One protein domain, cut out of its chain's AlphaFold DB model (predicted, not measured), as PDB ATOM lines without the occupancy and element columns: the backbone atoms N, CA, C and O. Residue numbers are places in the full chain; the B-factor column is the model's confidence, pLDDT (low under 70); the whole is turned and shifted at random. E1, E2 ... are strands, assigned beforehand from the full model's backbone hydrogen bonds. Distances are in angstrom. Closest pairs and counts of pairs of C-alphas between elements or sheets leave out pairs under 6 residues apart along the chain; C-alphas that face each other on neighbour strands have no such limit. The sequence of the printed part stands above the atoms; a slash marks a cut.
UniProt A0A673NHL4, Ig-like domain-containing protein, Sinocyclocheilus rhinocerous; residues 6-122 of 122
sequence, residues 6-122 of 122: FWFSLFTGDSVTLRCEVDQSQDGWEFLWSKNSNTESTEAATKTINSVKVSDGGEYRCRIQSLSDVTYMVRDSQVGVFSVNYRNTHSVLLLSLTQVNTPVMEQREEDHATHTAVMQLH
ATOM      1  N   PHE A   6     -39.785 -24.500 -34.813       81.75
ATOM      2  CA  PHE A   6     -41.090 -25.081 -35.100       81.75
ATOM      3  C   PHE A   6     -40.974 -26.068 -36.250       81.75
ATOM      4  O   PHE A   6     -40.370 -25.759 -37.270       81.75
ATOM      5  N   TRP A   7     -41.558 -27.249 -36.097       85.62
ATOM      6  CA  TRP A   7     -41.549 -28.281 -37.129       85.62
ATOM      7  C   TRP A   7     -42.939 -28.407 -37.739       85.62
ATOM      8  O   TRP A   7     -43.918 -28.602 -37.020       85.62
ATOM      9  N   PHE A   8     -43.009 -28.335 -39.063       88.88
ATOM     10  CA  PHE A   8     -44.224 -28.514 -39.846       88.88
ATOM     11  C   PHE A   8     -44.065 -29.741 -40.746       88.88
ATOM     12  O   PHE A   8     -43.066 -29.874 -41.457       88.88
ATOM     13  N   SER A   9     -45.043 -30.646 -40.711       91.31
ATOM     14  CA  SER A   9     -45.066 -31.854 -41.540       91.31
ATOM     15  C   SER A   9     -46.140 -31.712 -42.609       91.31
ATOM     16  O   SER A   9     -47.312 -31.545 -42.277       91.31
ATOM     17  N   LEU A  10     -45.732 -31.771 -43.873       92.12
ATOM     18  CA  LEU A  10     -46.585 -31.579 -45.043       92.12
ATOM     19  C   LEU A  10     -46.444 -32.747 -46.019       92.12
ATOM     20  O   LEU A  10     -45.452 -33.485 -46.016       92.12
ATOM     21  N   PHE A  11     -47.412 -32.868 -46.917       92.88
ATOM     22  CA  PHE A  11     -47.400 -33.805 -48.027       92.88
ATOM     23  C   PHE A  11     -47.431 -33.083 -49.370       92.88
ATOM     24  O   PHE A  11     -47.967 -31.986 -49.520       92.88
ATOM     25  N   THR A  12     -46.890 -33.732 -50.399       93.69
ATOM     26  CA  THR A  12     -46.957 -33.184 -51.752       93.69
ATOM     27  C   THR A  12     -48.405 -32.943 -52.182       93.69
ATOM     28  O   THR A  12     -49.284 -33.790 -51.977       93.69
ATOM     29  N   GLY A  13     -48.653 -31.799 -52.809       92.12
ATOM     30  CA  GLY A  13     -49.983 -31.365 -53.223       92.12
ATOM     31  C   GLY A  13     -50.840 -30.757 -52.111       92.12
ATOM     32  O   GLY A  13     -51.968 -30.383 -52.412       92.12
ATOM     33  N   ASP A  14     -50.348 -30.647 -50.868       93.19
ATOM     34  CA  ASP A  14     -50.984 -29.764 -49.881       93.19
ATOM     35  C   ASP A  14     -50.989 -28.315 -50.393       93.19
ATOM     36  O   ASP A  14     -50.109 -27.913 -51.163       93.19
ATOM     37  N   SER A  15     -51.976 -27.543 -49.943       94.12
ATOM     38  CA  SER A  15     -52.026 -26.096 -50.113       94.12
ATOM     39  C   SER A  15     -51.824 -25.457 -48.750       94.12
ATOM     40  O   SER A  15     -52.614 -25.712 -47.847       94.12
ATOM     41  N   VAL A  16     -50.786 -24.641 -48.607       92.38
ATOM     42  CA  VAL A  16     -50.440 -24.003 -47.331       92.38
ATOM     43  C   VAL A  16     -50.232 -22.512 -47.501       92.38
ATOM     44  O   VAL A  16     -49.726 -22.060 -48.535       92.38
ATOM     45  N   THR A  17     -50.581 -21.746 -46.472       91.75
ATOM     46  CA  THR A  17     -50.287 -20.315 -46.412       91.75
ATOM     47  C   THR A  17     -49.405 -20.008 -45.211       91.75
ATOM     48  O   THR A  17     -49.788 -20.185 -44.058       91.75
ATOM     49  N   LEU A  18     -48.202 -19.520 -45.499       90.38
ATOM     50  CA  LEU A  18     -47.304 -18.941 -44.510       90.38
ATOM     51  C   LEU A  18     -47.753 -17.519 -44.230       90.38
ATOM     52  O   LEU A  18     -47.969 -16.755 -45.172       90.38
ATOM     53  N   ARG A  19     -47.831 -17.145 -42.958       89.81
ATOM     54  CA  ARG A  19     -48.120 -15.775 -42.543       89.81
ATOM     55  C   ARG A  19     -47.087 -15.300 -41.534       89.81
ATOM     56  O   ARG A  19     -46.725 -16.045 -40.626       89.81
ATOM     57  N   CYS A  20     -46.595 -14.085 -41.734       87.69
ATOM     58  CA  CYS A  20     -45.736 -13.382 -40.793       87.69
ATOM     59  C   CYS A  20     -46.589 -12.346 -40.059       87.69
ATOM     60  O   CYS A  20     -47.127 -11.433 -40.687       87.69
ATOM     61  N   GLU A  21     -46.748 -12.516 -38.754       84.19
ATOM     62  CA  GLU A  21     -47.572 -11.657 -37.907       84.19
ATOM     63  C   GLU A  21     -46.691 -10.829 -36.969       84.19
ATOM     64  O   GLU A  21     -45.597 -11.248 -36.581       84.19
ATOM     65  N   VAL A  22     -47.169  -9.632 -36.635       78.94
ATOM     66  CA  VAL A  22     -46.549  -8.730 -35.666       78.94
ATOM     67  C   VAL A  22     -47.640  -8.201 -34.748       78.94
ATOM     68  O   VAL A  22     -48.687  -7.766 -35.219       78.94
ATOM     69  N   ASP A  23     -47.375  -8.189 -33.444       70.56
ATOM     70  CA  ASP A  23     -48.345  -7.769 -32.420       70.56
ATOM     71  C   ASP A  23     -48.693  -6.265 -32.474       70.56
ATOM     72  O   ASP A  23     -49.443  -5.759 -31.643       70.56
ATOM     73  N   GLN A  24     -48.140  -5.510 -33.431       65.19
ATOM     74  CA  GLN A  24     -48.361  -4.072 -33.570       65.19
ATOM     75  C   GLN A  24     -49.175  -3.749 -34.821       65.19
ATOM     76  O   GLN A  24     -48.772  -4.041 -35.943       65.19
ATOM     77  N   SER A  25     -50.280  -3.035 -34.620       58.41
ATOM     78  CA  SER A  25     -51.151  -2.476 -35.659       58.41
ATOM     79  C   SER A  25     -50.561  -1.221 -36.324       58.41
ATOM     80  O   SER A  25     -51.271  -0.234 -36.521       58.41
ATOM     81  N   GLN A  26     -49.250  -1.194 -36.573       61.03
ATOM     82  CA  GLN A  26     -48.615  -0.097 -37.306       61.03
ATOM     83  C   GLN A  26     -48.569  -0.452 -38.789       61.03
ATOM     84  O   GLN A  26     -48.081  -1.520 -39.150       61.03
ATOM     85  N   ASP A  27     -49.060   0.447 -39.634       67.56
ATOM     86  CA  ASP A  27     -48.844   0.376 -41.076       67.56
ATOM     87  C   ASP A  27     -47.383   0.734 -41.406       67.56
ATOM     88  O   ASP A  27     -46.734   1.481 -40.671       67.56
ATOM     89  N   GLY A  28     -46.862   0.224 -42.526       77.50
ATOM     90  CA  GLY A  28     -45.508   0.553 -42.994       77.50
ATOM     91  C   GLY A  28     -44.416  -0.435 -42.574       77.50
ATOM     92  O   GLY A  28     -43.309  -0.015 -42.241       77.50
ATOM     93  N   TRP A  29     -44.699  -1.738 -42.619       81.81
ATOM     94  CA  TRP A  29     -43.680  -2.787 -42.518       81.81
ATOM     95  C   TRP A  29     -43.356  -3.361 -43.894       81.81
ATOM     96  O   TRP A  29     -44.254  -3.627 -44.689       81.81
ATOM     97  N   GLU A  30     -42.080  -3.618 -44.141       85.62
ATOM     98  CA  GLU A  30     -41.633  -4.479 -45.229       85.62
ATOM     99  C   GLU A  30     -41.346  -5.879 -44.692       85.62
ATOM    100  O   GLU A  30     -40.734  -6.044 -43.631       85.62
ATOM    101  N   PHE A  31     -41.787  -6.886 -45.443       87.38
ATOM    102  CA  PHE A  31     -41.623  -8.292 -45.108       87.38
ATOM    103  C   PHE A  31     -40.496  -8.900 -45.952       87.38
ATOM    104  O   PHE A  31     -40.361  -8.694 -47.154       87.38
ATOM    105  N   LEU A  32     -39.631  -9.665 -45.306       89.00
ATOM    106  CA  LEU A  32     -38.519 -10.346 -45.945       89.00
ATOM    107  C   LEU A  32     -38.627 -11.819 -45.605       89.00
ATOM    108  O   LEU A  32     -38.528 -12.211 -44.441       89.00
ATOM    109  N   TRP A  33     -38.826 -12.641 -46.624       91.06
ATOM    110  CA  TRP A  33     -38.903 -14.081 -46.463       91.06
ATOM    111  C   TRP A  33     -37.561 -14.698 -46.805       91.06
ATOM    112  O   TRP A  33     -36.933 -14.355 -47.800       91.06
ATOM    113  N   SER A  34     -37.128 -15.658 -46.004       90.00
ATOM    114  CA  SER A  34     -35.935 -16.439 -46.300       90.00
ATOM    115  C   SER A  34     -36.253 -17.920 -46.254       90.00
ATOM    116  O   SER A  34     -36.982 -18.382 -45.374       90.00
ATOM    117  N   LYS A  35     -35.704 -18.647 -47.226       91.25
ATOM    118  CA  LYS A  35     -35.750 -20.102 -47.299       91.25
ATOM    119  C   LYS A  35     -34.337 -20.640 -47.463       91.25
ATOM    120  O   LYS A  35     -33.675 -20.316 -48.448       91.25
ATOM    121  N   ASN A  36     -33.880 -21.483 -46.540       89.94
ATOM    122  CA  ASN A  36     -32.532 -22.069 -46.564       89.94
ATOM    123  C   ASN A  36     -31.431 -21.005 -46.774       89.94
ATOM    124  O   ASN A  36     -30.520 -21.193 -47.574       89.94
ATOM    125  N   SER A  37     -31.550 -19.864 -46.088       83.12
ATOM    126  CA  SER A  37     -30.679 -18.677 -46.211       83.12
ATOM    127  C   SER A  37     -30.800 -17.857 -47.505       83.12
ATOM    128  O   SER A  37     -30.223 -16.773 -47.582       83.12
ATOM    129  N   ASN A  38     -31.583 -18.297 -48.492       84.56
ATOM    130  CA  ASN A  38     -31.895 -17.483 -49.665       84.56
ATOM    131  C   ASN A  38     -33.032 -16.526 -49.318       84.56
ATOM    132  O   ASN A  38     -34.122 -16.969 -48.955       84.56
ATOM    133  N   THR A  39     -32.764 -15.225 -49.396       79.19
ATOM    134  CA  THR A  39     -33.745 -14.188 -49.056       79.19
ATOM    135  C   THR A  39     -34.465 -13.723 -50.315       79.19
ATOM    136  O   THR A  39     -33.827 -13.327 -51.286       79.19
ATOM    137  N   GLU A  40     -35.790 -13.754 -50.275       75.19
ATOM    138  CA  GLU A  40     -36.681 -13.112 -51.232       75.19
ATOM    139  C   GLU A  40     -37.380 -11.952 -50.512       75.19
ATOM    140  O   GLU A  40     -38.095 -12.155 -49.525       75.19
ATOM    141  N   SER A  41     -37.162 -10.725 -50.984       63.91
ATOM    142  CA  SER A  41     -37.900  -9.557 -50.506       63.91
ATOM    143  C   SER A  41     -39.279  -9.525 -51.163       63.91
ATOM    144  O   SER A  41     -39.405  -9.621 -52.386       63.91
ATOM    145  N   THR A  42     -40.334  -9.414 -50.358       68.19
ATOM    146  CA  THR A  42     -41.691  -9.207 -50.866       68.19
ATOM    147  C   THR A  42     -42.497  -8.408 -49.861       68.19
ATOM    148  O   THR A  42     -42.519  -8.721 -48.682       68.19
ATOM    149  N   GLU A  43     -43.236  -7.409 -50.327       66.81
ATOM    150  CA  GLU A  43     -44.121  -6.617 -49.463       66.81
ATOM    151  C   GLU A  43     -45.253  -7.459 -48.837       66.81
ATOM    152  O   GLU A  43     -45.932  -7.012 -47.914       66.81
ATOM    153  N   ALA A  44     -45.462  -8.695 -49.304       83.44
ATOM    154  CA  ALA A  44     -46.514  -9.563 -48.806       83.44
ATOM    155  C   ALA A  44     -46.157 -10.215 -47.457       83.44
ATOM    156  O   ALA A  44     -45.250 -11.048 -47.341       83.44
ATOM    157  N   ALA A  45     -46.993  -9.945 -46.453       87.25
ATOM    158  CA  ALA A  45     -46.992 -10.635 -45.160       87.25
ATOM    159  C   ALA A  45     -47.378 -12.125 -45.254       87.25
ATOM    160  O   ALA A  45     -47.290 -12.855 -44.265       87.25
ATOM    161  N   THR A  46     -47.828 -12.581 -46.426       89.94
ATOM    162  CA  THR A  46     -48.284 -13.950 -46.675       89.94
ATOM    163  C   THR A  46     -47.610 -14.563 -47.891       89.94
ATOM    164  O   THR A  46     -47.482 -13.911 -48.927       89.94
ATOM    165  N   LYS A  47     -47.273 -15.852 -47.802       87.88
ATOM    166  CA  LYS A  47     -46.754 -16.646 -48.918       87.88
ATOM    167  C   LYS A  47     -47.542 -17.944 -49.041       87.88
ATOM    168  O   LYS A  47     -47.484 -18.796 -48.158       87.88
ATOM    169  N   THR A  48     -48.262 -18.095 -50.149       91.50
ATOM    170  CA  THR A  48     -49.089 -19.278 -50.414       91.50
ATOM    171  C   THR A  48     -48.383 -20.233 -51.369       91.50
ATOM    172  O   THR A  48     -47.856 -19.826 -52.404       91.50
ATOM    173  N   ILE A  49     -48.404 -21.520 -51.030       92.62
ATOM    174  CA  ILE A  49     -47.917 -22.616 -51.867       92.62
ATOM    175  C   ILE A  49     -49.104 -23.545 -52.115       92.62
ATOM    176  O   ILE A  49     -49.466 -24.330 -51.246       92.62
ATOM    177  N   ASN A  50     -49.719 -23.445 -53.297       91.62
ATOM    178  CA  ASN A  50     -50.972 -24.148 -53.620       91.62
ATOM    179  C   ASN A  50     -50.805 -25.656 -53.878       91.62
ATOM    180  O   ASN A  50     -51.773 -26.406 -53.837       91.62
ATOM    181  N   SER A  51     -49.600 -26.094 -54.239       93.88
ATOM    182  CA  SER A  51     -49.300 -27.495 -54.529       93.88
ATOM    183  C   SER A  51     -47.872 -27.777 -54.097       93.88
ATOM    184  O   SER A  51     -46.927 -27.652 -54.880       93.88
ATOM    185  N   VAL A  52     -47.728 -28.080 -52.808       94.69
ATOM    186  CA  VAL A  52     -46.438 -28.293 -52.151       94.69
ATOM    187  C   VAL A  52     -45.652 -29.402 -52.857       94.69
ATOM    188  O   VAL A  52     -46.181 -30.471 -53.170       94.69
ATOM    189  N   LYS A  53     -44.366 -29.161 -53.095       94.31
ATOM    190  CA  LYS A  53     -43.401 -30.123 -53.640       94.31
ATOM    191  C   LYS A  53     -42.349 -30.451 -52.593       94.31
ATOM    192  O   LYS A  53     -42.106 -29.675 -51.678       94.31
ATOM    193  N   VAL A  54     -41.639 -31.566 -52.764       93.44
ATOM    194  CA  VAL A  54     -40.512 -31.913 -51.876       93.44
ATOM    195  C   VAL A  54     -39.450 -30.807 -51.860       93.44
ATOM    196  O   VAL A  54     -38.888 -30.498 -50.814       93.44
ATOM    197  N   SER A  55     -39.242 -30.135 -52.998       93.44
ATOM    198  CA  SER A  55     -38.357 -28.972 -53.105       93.44
ATOM    199  C   SER A  55     -38.814 -27.770 -52.285       93.44
ATOM    200  O   SER A  55     -38.004 -26.878 -52.056       93.44
ATOM    201  N   ASP A  56     -40.080 -27.714 -51.864       93.31
ATOM    202  CA  ASP A  56     -40.628 -26.665 -51.002       93.31
ATOM    203  C   ASP A  56     -40.292 -26.888 -49.524       93.31
ATOM    204  O   ASP A  56     -40.446 -25.973 -48.727       93.31
ATOM    205  N   GLY A  57     -39.745 -28.048 -49.154       91.62
ATOM    206  CA  GLY A  57     -39.192 -28.252 -47.819       91.62
ATOM    207  C   GLY A  57     -37.990 -27.345 -47.526       91.62
ATOM    208  O   GLY A  57     -37.317 -26.836 -48.432       91.62
ATOM    209  N   GLY A  58     -37.713 -27.151 -46.239       92.25
ATOM    210  CA  GLY A  58     -36.571 -26.368 -45.772       92.25
ATOM    211  C   GLY A  58     -36.856 -25.524 -44.539       92.25
ATOM    212  O   GLY A  58     -37.918 -25.614 -43.926       92.25
ATOM    213  N   GLU A  59     -35.885 -24.695 -44.184       92.88
ATOM    214  CA  GLU A  59     -35.987 -23.741 -43.086       92.88
ATOM    215  C   GLU A  59     -36.517 -22.411 -43.604       92.88
ATOM    216  O   GLU A  59     -35.931 -21.806 -44.504       92.88
ATOM    217  N   TYR A  60     -37.617 -21.962 -43.017       91.00
ATOM    218  CA  TYR A  60     -38.285 -20.715 -43.325       91.00
ATOM    219  C   TYR A  60     -38.138 -19.743 -42.163       91.00
ATOM    220  O   TYR A  60     -38.228 -20.115 -40.988       91.00
ATOM    221  N   ARG A  61     -37.940 -18.473 -42.503       89.75
ATOM    222  CA  ARG A  61     -37.926 -17.371 -41.542       89.75
ATOM    223  C   ARG A  61     -38.487 -16.124 -42.203       89.75
ATOM    224  O   ARG A  61     -38.128 -15.842 -43.349       89.75
ATOM    225  N   CYS A  62     -39.318 -15.381 -41.481       89.50
ATOM    226  CA  CYS A  62     -39.676 -14.029 -41.879       89.50
ATOM    227  C   CYS A  62     -38.906 -13.009 -41.043       89.50
ATOM    228  O   CYS A  62     -38.595 -13.222 -39.869       89.50
ATOM    229  N   ARG A  63     -38.601 -11.886 -41.671       88.81
ATOM    230  CA  ARG A  63     -38.103 -10.680 -41.034       88.81
ATOM    231  C   ARG A  63     -39.023  -9.543 -41.423       88.81
ATOM    232  O   ARG A  63     -39.427  -9.450 -42.573       88.81
ATOM    233  N   ILE A  64     -39.324  -8.685 -40.468       87.56
ATOM    234  CA  ILE A  64     -40.050  -7.444 -40.703       87.56
ATOM    235  C   ILE A  64     -39.123  -6.271 -40.436       87.56
ATOM    236  O   ILE A  64     -38.326  -6.308 -39.490       87.56
ATOM    237  N   GLN A  65     -39.225  -5.242 -41.268       86.44
ATOM    238  CA  GLN A  65     -38.507  -3.990 -41.079       86.44
ATOM    239  C   GLN A  65     -39.441  -2.793 -41.221       86.44
ATOM    240  O   GLN A  65     -40.300  -2.770 -42.097       86.44
ATOM    241  N   SER A  66     -39.303  -1.827 -40.316       84.12
ATOM    242  CA  SER A  66     -40.080  -0.591 -40.362       84.12
ATOM    243  C   SER A  66     -39.617   0.244 -41.546       84.12
ATOM    244  O   SER A  66     -38.418   0.473 -41.710       84.12
ATOM    245  N   LEU A  67     -40.576   0.731 -42.326       79.06
ATOM    246  CA  LEU A  67     -40.360   1.696 -43.400       79.06
ATOM    247  C   LEU A  67     -40.336   3.144 -42.881       79.06
ATOM    248  O   LEU A  67     -40.143   4.074 -43.661       79.06
ATOM    249  N   SER A  68     -40.547   3.367 -41.577       78.31
ATOM    250  CA  SER A  68     -40.551   4.712 -40.999       78.31
ATOM    251  C   SER A  68     -39.134   5.287 -40.897       78.31
ATOM    252  O   SER A  68     -38.265   4.696 -40.254       78.31
ATOM    253  N   ASP A  69     -38.938   6.491 -41.432       66.06
ATOM    254  CA  ASP A  69     -37.639   7.187 -41.455       66.06
ATOM    255  C   ASP A  69     -37.179   7.666 -40.057       66.06
ATOM    256  O   ASP A  69     -36.016   7.978 -39.821       66.06
ATOM    257  N   VAL A  70     -38.103   7.713 -39.089       71.62
ATOM    258  CA  VAL A  70     -37.847   8.206 -37.724       71.62
ATOM    259  C   VAL A  70     -37.432   7.078 -36.775       71.62
ATOM    260  O   VAL A  70     -36.752   7.316 -35.777       71.62
ATOM    261  N   THR A  71     -37.848   5.837 -37.034       69.19
ATOM    262  CA  THR A  71     -37.576   4.703 -36.142       69.19
ATOM    263  C   THR A  71     -37.277   3.441 -36.944       69.19
ATOM    264  O   THR A  71     -38.175   2.728 -37.388       69.19
ATOM    265  N   TYR A  72     -35.986   3.137 -37.083       75.75
ATOM    266  CA  TYR A  72     -35.517   1.893 -37.687       75.75
ATOM    267  C   TYR A  72     -35.755   0.722 -36.727       75.75
ATOM    268  O   TYR A  72     -35.090   0.592 -35.696       75.75
ATOM    269  N   MET A  73     -36.721  -0.134 -37.052       78.81
ATOM    270  CA  MET A  73     -37.021  -1.351 -36.297       78.81
ATOM    271  C   MET A  73     -36.899  -2.559 -37.210       78.81
ATOM    272  O   MET A  73     -37.516  -2.590 -38.266       78.81
ATOM    273  N   VAL A  74     -36.151  -3.569 -36.769       86.00
ATOM    274  CA  VAL A  74     -36.073  -4.874 -37.431       86.00
ATOM    275  C   VAL A  74     -36.423  -5.952 -36.419       86.00
ATOM    276  O   VAL A  74     -35.983  -5.886 -35.263       86.00
ATOM    277  N   ARG A  75     -37.223  -6.931 -36.844       86.19
ATOM    278  CA  ARG A  75     -37.570  -8.114 -36.053       86.19
ATOM    279  C   ARG A  75     -37.522  -9.356 -36.919       86.19
ATOM    280  O   ARG A  75     -38.025  -9.365 -38.034       86.19
ATOM    281  N   ASP A  76     -36.942 -10.411 -36.374       87.75
ATOM    282  CA  ASP A  76     -36.926 -11.717 -37.008       87.75
ATOM    283  C   ASP A  76     -37.897 -12.661 -36.309       87.75
ATOM    284  O   ASP A  76     -38.039 -12.623 -35.084       87.75
ATOM    285  N   SER A  77     -38.487 -13.566 -37.080       88.06
ATOM    286  CA  SER A  77     -39.253 -14.673 -36.535       88.06
ATOM    287  C   SER A  77     -38.366 -15.794 -36.018       88.06
ATOM    288  O   SER A  77     -37.167 -15.889 -36.318       88.06
ATOM    289  N   GLN A  78     -39.009 -16.696 -35.281       88.12
ATOM    290  CA  GLN A  78     -38.498 -18.042 -35.054       88.12
ATOM    291  C   GLN A  78     -38.392 -18.808 -36.381       88.12
ATOM    292  O   GLN A  78     -39.035 -18.452 -37.375       88.12
ATOM    293  N   VAL A  79     -37.558 -19.849 -36.396       88.75
ATOM    294  CA  VAL A  79     -37.343 -20.684 -37.584       88.75
ATOM    295  C   VAL A  79     -38.421 -21.759 -37.645       88.75
ATOM    296  O   VAL A  79     -38.618 -22.502 -36.681       88.75
ATOM    297  N   GLY A  80     -39.103 -21.847 -38.784       90.12
ATOM    298  CA  GLY A  80     -40.025 -22.936 -39.092       90.12
ATOM    299  C   GLY A  80     -39.406 -23.898 -40.088       90.12
ATOM    300  O   GLY A  80     -38.986 -23.485 -41.162       90.12
ATOM    301  N   VAL A  81     -39.362 -25.181 -39.755       91.31
ATOM    302  CA  VAL A  81     -38.790 -26.232 -40.594       91.31
ATOM    303  C   VAL A  81     -39.906 -27.035 -41.235       91.31
ATOM    304  O   VAL A  81     -40.722 -27.650 -40.553       91.31
ATOM    305  N   PHE A  82     -39.919 -27.036 -42.559       92.12
ATOM    306  CA  PHE A  82     -40.941 -27.646 -43.391       92.12
ATOM    307  C   PHE A  82     -40.418 -28.976 -43.910       92.12
ATOM    308  O   PHE A  82     -39.530 -29.020 -44.763       92.12
ATOM    309  N   SER A  83     -40.971 -30.064 -43.388       93.06
ATOM    310  CA  SER A  83     -40.671 -31.424 -43.827       93.06
ATOM    311  C   SER A  83     -41.767 -31.893 -44.773       93.06
ATOM    312  O   SER A  83     -42.909 -32.072 -44.353       93.06
ATOM    313  N   VAL A  84     -41.431 -32.081 -46.051       93.69
ATOM    314  CA  VAL A  84     -42.398 -32.472 -47.086       93.69
ATOM    315  C   VAL A  84     -42.177 -33.922 -47.497       93.69
ATOM    316  O   VAL A  84     -41.102 -34.282 -47.974       93.69
ATOM    317  N   ASN A  85     -43.222 -34.736 -47.383       92.25
ATOM    318  CA  ASN A  85     -43.222 -36.132 -47.812       92.25
ATOM    319  C   ASN A  85     -44.049 -36.328 -49.086       92.25
ATOM    320  O   ASN A  85     -45.018 -35.610 -49.335       92.25
ATOM    321  N   TYR A  86     -43.710 -37.335 -49.895       90.75
ATOM    322  CA  TYR A  86     -44.566 -37.722 -51.017       90.75
ATOM    323  C   TYR A  86     -45.923 -38.202 -50.506       90.75
ATOM    324  O   TYR A  86     -46.008 -39.036 -49.602       90.75
ATOM    325  N   ARG A  87     -46.994 -37.693 -51.110       88.25
ATOM    326  CA  ARG A  87     -48.344 -38.191 -50.862       88.25
ATOM    327  C   ARG A  87     -48.451 -39.591 -51.451       88.25
ATOM    328  O   ARG A  87     -48.355 -39.764 -52.662       88.25
ATOM    329  N   ASN A  88     -48.670 -40.583 -50.599       78.25
ATOM    330  CA  ASN A  88     -48.953 -41.929 -51.068       78.25
ATOM    331  C   ASN A  88     -50.398 -41.984 -51.593       78.25
ATOM    332  O   ASN A  88     -51.341 -41.811 -50.826       78.25
ATOM    333  N   THR A  89     -50.572 -42.176 -52.900       64.06
ATOM    334  CA  THR A  89     -51.884 -42.288 -53.565       64.06
ATOM    335  C   THR A  89     -52.294 -43.735 -53.844       64.06
ATOM    336  O   THR A  89     -53.339 -43.973 -54.445       64.06
ATOM    337  N   HIS A  90     -51.507 -44.720 -53.402       55.72
ATOM    338  CA  HIS A  90     -51.887 -46.125 -53.500       55.72
ATOM    339  C   HIS A  90     -52.805 -46.461 -52.320       55.72
ATOM    340  O   HIS A  90     -52.374 -46.424 -51.168       55.72
ATOM    341  N   SER A  91     -54.075 -46.778 -52.593       54.28
ATOM    342  CA  SER A  91     -55.041 -47.236 -51.588       54.28
ATOM    343  C   SER A  91     -54.533 -48.499 -50.888       54.28
ATOM    344  O   SER A  91     -54.703 -49.609 -51.390       54.28
ATOM    345  N   VAL A  92     -53.910 -48.353 -49.720       54.12
ATOM    346  CA  VAL A  92     -53.634 -49.484 -48.833       54.12
ATOM    347  C   VAL A  92     -54.892 -49.703 -47.994       54.12
ATOM    348  O   VAL A  92     -55.202 -48.904 -47.114       54.12
ATOM    349  N   LEU A  93     -55.638 -50.774 -48.280       52.62
ATOM    350  CA  LEU A  93     -56.632 -51.324 -47.352       52.62
ATOM    351  C   LEU A  93     -55.882 -51.779 -46.091       52.62
ATOM    352  O   LEU A  93     -55.378 -52.897 -46.029       52.62
ATOM    353  N   LEU A  94     -55.743 -50.894 -45.106       55.31
ATOM    354  CA  LEU A  94     -55.141 -51.232 -43.820       55.31
ATOM    355  C   LEU A  94     -56.213 -51.854 -42.919       55.31
ATOM    356  O   LEU A  94     -57.138 -51.178 -42.471       55.31
ATOM    357  N   LEU A  95     -56.078 -53.158 -42.658       45.00
ATOM    358  CA  LEU A  95     -56.752 -53.822 -41.545       45.00
ATOM    359  C   LEU A  95     -56.222 -53.233 -40.227       45.00
ATOM    360  O   LEU A  95     -55.020 -53.071 -40.034       45.00
ATOM    361  N   SER A  96     -57.162 -52.890 -39.352       58.31
ATOM    362  CA  SER A  96     -57.002 -52.224 -38.056       58.31
ATOM    363  C   SER A  96     -55.959 -52.847 -37.124       58.31
ATOM    364  O   SER A  96     -55.984 -54.061 -36.960       58.31
ATOM    365  N   LEU A  97     -55.234 -52.017 -36.360       42.38
ATOM    366  CA  LEU A  97     -55.041 -52.211 -34.914       42.38
ATOM    367  C   LEU A  97     -55.002 -50.852 -34.183       42.38
ATOM    368  O   LEU A  97     -54.465 -49.858 -34.659       42.38
ATOM    369  N   THR A  98     -55.659 -50.857 -33.032       49.44
ATOM    370  CA  THR A  98     -55.928 -49.809 -32.040       49.44
ATOM    371  C   THR A  98     -54.714 -48.995 -31.574       49.44
ATOM    372  O   THR A  98     -53.699 -49.591 -31.236       49.44
ATOM    373  N   GLN A  99     -54.868 -47.672 -31.413       41.44
ATOM    374  CA  GLN A  99     -54.995 -46.980 -30.108       41.44
ATOM    375  C   GLN A  99     -55.017 -45.453 -30.341       41.44
ATOM    376  O   GLN A  99     -54.014 -44.848 -30.712       41.44
ATOM    377  N   VAL A 100     -56.185 -44.826 -30.153       47.88
ATOM    378  CA  VAL A 100     -56.352 -43.365 -30.194       47.88
ATOM    379  C   VAL A 100     -55.738 -42.787 -28.927       47.88
ATOM    380  O   VAL A 100     -56.405 -42.709 -27.905       47.88
ATOM    381  N   ASN A 101     -54.477 -42.384 -29.004       41.72
ATOM    382  CA  ASN A 101     -53.891 -41.449 -28.055       41.72
ATOM    383  C   ASN A 101     -53.403 -40.247 -28.863       41.72
ATOM    384  O   ASN A 101     -52.254 -40.187 -29.290       41.72
ATOM    385  N   THR A 102     -54.307 -39.308 -29.120       47.69
ATOM    386  CA  THR A 102     -53.948 -37.955 -29.542       47.69
ATOM    387  C   THR A 102     -53.371 -37.223 -28.331       47.69
ATOM    388  O   THR A 102     -54.127 -36.971 -27.389       47.69
ATOM    389  N   PRO A 103     -52.091 -36.816 -28.306       35.66
ATOM    390  CA  PRO A 103     -51.755 -35.630 -27.547       35.66
ATOM    391  C   PRO A 103     -52.411 -34.461 -28.286       35.66
ATOM    392  O   PRO A 103     -51.971 -34.049 -29.358       35.66
ATOM    393  N   VAL A 104     -53.525 -33.975 -27.739       39.41
ATOM    394  CA  VAL A 104     -54.004 -32.628 -28.037       39.41
ATOM    395  C   VAL A 104     -52.840 -31.707 -27.696       39.41
ATOM    396  O   VAL A 104     -52.408 -31.656 -26.545       39.41
ATOM    397  N   MET A 105     -52.278 -31.043 -28.706       34.03
ATOM    398  CA  MET A 105     -51.388 -29.912 -28.482       34.03
ATOM    399  C   MET A 105     -52.259 -28.813 -27.879       34.03
ATOM    400  O   MET A 105     -52.924 -28.065 -28.590       34.03
ATOM    401  N   GLU A 106     -52.329 -28.814 -26.551       39.06
ATOM    402  CA  GLU A 106     -52.929 -27.762 -25.749       39.06
ATOM    403  C   GLU A 106     -52.188 -26.473 -26.100       39.06
ATOM    404  O   GLU A 106     -51.019 -26.286 -25.752       39.06
ATOM    405  N   GLN A 107     -52.852 -25.619 -26.876       39.09
ATOM    406  CA  GLN A 107     -52.454 -24.232 -27.045       39.09
ATOM    407  C   GLN A 107     -52.558 -23.591 -25.663       39.09
ATOM    408  O   GLN A 107     -53.632 -23.168 -25.245       39.09
ATOM    409  N   ARG A 108     -51.452 -23.598 -24.917       34.03
ATOM    410  CA  ARG A 108     -51.347 -22.816 -23.694       34.03
ATOM    411  C   ARG A 108     -50.800 -21.439 -24.035       34.03
ATOM    412  O   ARG A 108     -49.639 -21.287 -24.406       34.03
ATOM    413  N   GLU A 109     -51.734 -20.513 -23.903       41.16
ATOM    414  CA  GLU A 109     -51.679 -19.062 -23.782       41.16
ATOM    415  C   GLU A 109     -50.314 -18.461 -23.401       41.16
ATOM    416  O   GLU A 109     -49.731 -18.755 -22.357       41.16
ATOM    417  N   GLU A 110     -49.817 -17.661 -24.345       51.34
ATOM    418  CA  GLU A 110     -49.328 -16.286 -24.209       51.34
ATOM    419  C   GLU A 110     -48.952 -15.799 -22.799       51.34
ATOM    420  O   GLU A 110     -49.803 -15.437 -21.994       51.34
ATOM    421  N   ASP A 111     -47.645 -15.683 -22.546       33.47
ATOM    422  CA  ASP A 111     -47.146 -14.690 -21.596       33.47
ATOM    423  C   ASP A 111     -45.716 -14.279 -21.970       33.47
ATOM    424  O   ASP A 111     -44.728 -14.845 -21.499       33.47
ATOM    425  N   HIS A 112     -45.619 -13.361 -22.932       37.03
ATOM    426  CA  HIS A 112     -44.625 -12.286 -23.002       37.03
ATOM    427  C   HIS A 112     -44.965 -11.435 -24.225       37.03
ATOM    428  O   HIS A 112     -44.565 -11.753 -25.346       37.03
ATOM    429  N   ALA A 113     -45.651 -10.316 -23.988       40.78
ATOM    430  CA  ALA A 113     -45.666  -9.187 -24.905       40.78
ATOM    431  C   ALA A 113     -44.213  -8.756 -25.159       40.78
ATOM    432  O   ALA A 113     -43.613  -7.982 -24.413       40.78
ATOM    433  N   THR A 114     -43.603  -9.320 -26.192       47.69
ATOM    434  CA  THR A 114     -42.267  -8.960 -26.644       47.69
ATOM    435  C   THR A 114     -42.366  -8.810 -28.135       47.69
ATOM    436  O   THR A 114     -42.606  -9.782 -28.831       47.69
ATOM    437  N   HIS A 115     -42.196  -7.572 -28.590       56.91
ATOM    438  CA  HIS A 115     -42.307  -7.110 -29.969       56.91
ATOM    439  C   HIS A 115     -41.550  -8.036 -30.944       56.91
ATOM    440  O   HIS A 115     -40.394  -7.754 -31.259       56.91
ATOM    441  N   THR A 116     -42.143  -9.136 -31.402       66.31
ATOM    442  CA  THR A 116     -41.451 -10.206 -32.139       66.31
ATOM    443  C   THR A 116     -42.287 -10.583 -33.351       66.31
ATOM    444  O   THR A 116     -43.509 -10.588 -33.282       66.31
ATOM    445  N   ALA A 117     -41.635 -10.877 -34.476       79.75
ATOM    446  CA  ALA A 117     -42.338 -11.427 -35.627       79.75
ATOM    447  C   ALA A 117     -42.644 -12.906 -35.370       79.75
ATOM    448  O   ALA A 117     -41.788 -13.649 -34.884       79.75
ATOM    449  N   VAL A 118     -43.836 -13.365 -35.729       83.94
ATOM    450  CA  VAL A 118     -44.231 -14.763 -35.550       83.94
ATOM    451  C   VAL A 118     -44.616 -15.348 -36.896       83.94
ATOM    452  O   VAL A 118     -45.380 -14.759 -37.653       83.94
ATOM    453  N   MET A 119     -44.069 -16.523 -37.204       86.25
ATOM    454  CA  MET A 119     -44.468 -17.272 -38.388       86.25
ATOM    455  C   MET A 119     -45.572 -18.254 -38.010       86.25
ATOM    456  O   MET A 119     -45.412 -19.041 -37.077       86.25
ATOM    457  N   GLN A 120     -46.679 -18.200 -38.738       84.88
ATOM    458  CA  GLN A 120     -47.832 -19.078 -38.581       84.88
ATOM    459  C   GLN A 120     -48.081 -19.837 -39.887       84.88
ATOM    460  O   GLN A 120     -47.903 -19.294 -40.981       84.88
ATOM    461  N   LEU A 121     -48.496 -21.096 -39.759       85.31
ATOM    462  CA  LEU A 121     -48.899 -21.948 -40.872       85.31
ATOM    463  C   LEU A 121     -50.413 -22.146 -40.810       85.31
ATOM    464  O   LEU A 121     -50.915 -22.583 -39.776       85.31
ATOM    465  N   HIS A 122     -51.101 -21.837 -41.907       82.50
ATOM    466  CA  HIS A 122     -52.537 -22.048 -42.090       82.50
ATOM    467  C   HIS A 122     -52.811 -22.976 -43.274       82.50
ATOM    468  O   HIS A 122     -52.053 -22.900 -44.277       82.50
TER     469      HIS A 122
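AT A GLANCE: This is residues 6 to 122 of the 122 residues of the protein "Ig-like domain-containing protein" of Sinocyclocheilus rhinocerous (UniProt A0A673NHL4). A sandwich of two sheets, face to face with their strands at 24 degrees, makes the body, and a long loop, residues 89 to 112 between E8 and E9, sticks out and stands free of it. One layer is the strongly twisted, branched sheet E1 E3 E4 E6 E7 E8, mixed in direction; the other is the smaller antiparallel sheet, in the order E5 E2 E9. The printed part has 117 residues with no named helix and nine named strands, E1 to E9 in order along the chain; the class is all strand, though the named strands hold 52 residues, under half. The whole is loose, with a radius of gyration of the C-alphas of 17.9 A, and spans 65 by 33 by 20 A.

HOW THE PARTS SIT: In the larger sheet E6, residues 58 to 66, has E3, residues 29 to 35, on one side, and E7, residues 74 to 76, and E8, residues 79 to 85, on the other side. All three are antiparallel to E6, with N 32 and O 63 2.7 A apart for E3, N 64 and O 75 2.8 A for E7, and N 60 and O 80 2.8 A for E8, each within hydrogen-bond range. E6 and E7 form a hairpin, and E7 runs on into E8 across a break of 2 residues, at 39 degrees. E4, residues 38 to 41, forms a hairpin with E3, with N 40 and O 33 2.8 A apart. The edge strand E1, residues 6 to 11, is parallel to E8 at 23 degrees, with N 81 and O 6 2.7 A apart. In the other sheet E2, residues 16 to 22, is the inner strand, antiparallel to E5, residues 46 to 49, with N 18 and O 47 2.8 A apart, and to E9, residues 117 to 121, with N 21 and O 118 2.8 A apart. The facing parts of the sheets are 7.3 A centre to centre; the closest C-alphas of E2 and E6 are those of Cys 20 and Cys 62, 6.2 A apart.

IN THESE COORDINATES: E1 begins at C-alpha 6, (-41.090, -25.081, -35.100). E6 is the longest strand, 26.6 A from C-alpha 58 at (-36.571, -26.368, -45.772) to C-alpha 66; E2 and E3 each measure 19.6 A, E8 19.4 A, E1 16.8 A and E9 13.5 A. E5 measures 10.1 A, E4 10.0 A and E7 6.9 A. E9 ends at C-alpha 121, (-48.899, -21.948, -40.872).

THE WHOLE: The C-alphas farthest apart are those of Val 70 and Leu 95, 65.0 A. The printed part has no cut. The link from E8 to E9, 31 residues, is long. The mean pLDDT of the printed part is 76.0; it is under 70 at residues 24 to 27, 41 to 43, 69, 71 and 89 to 116.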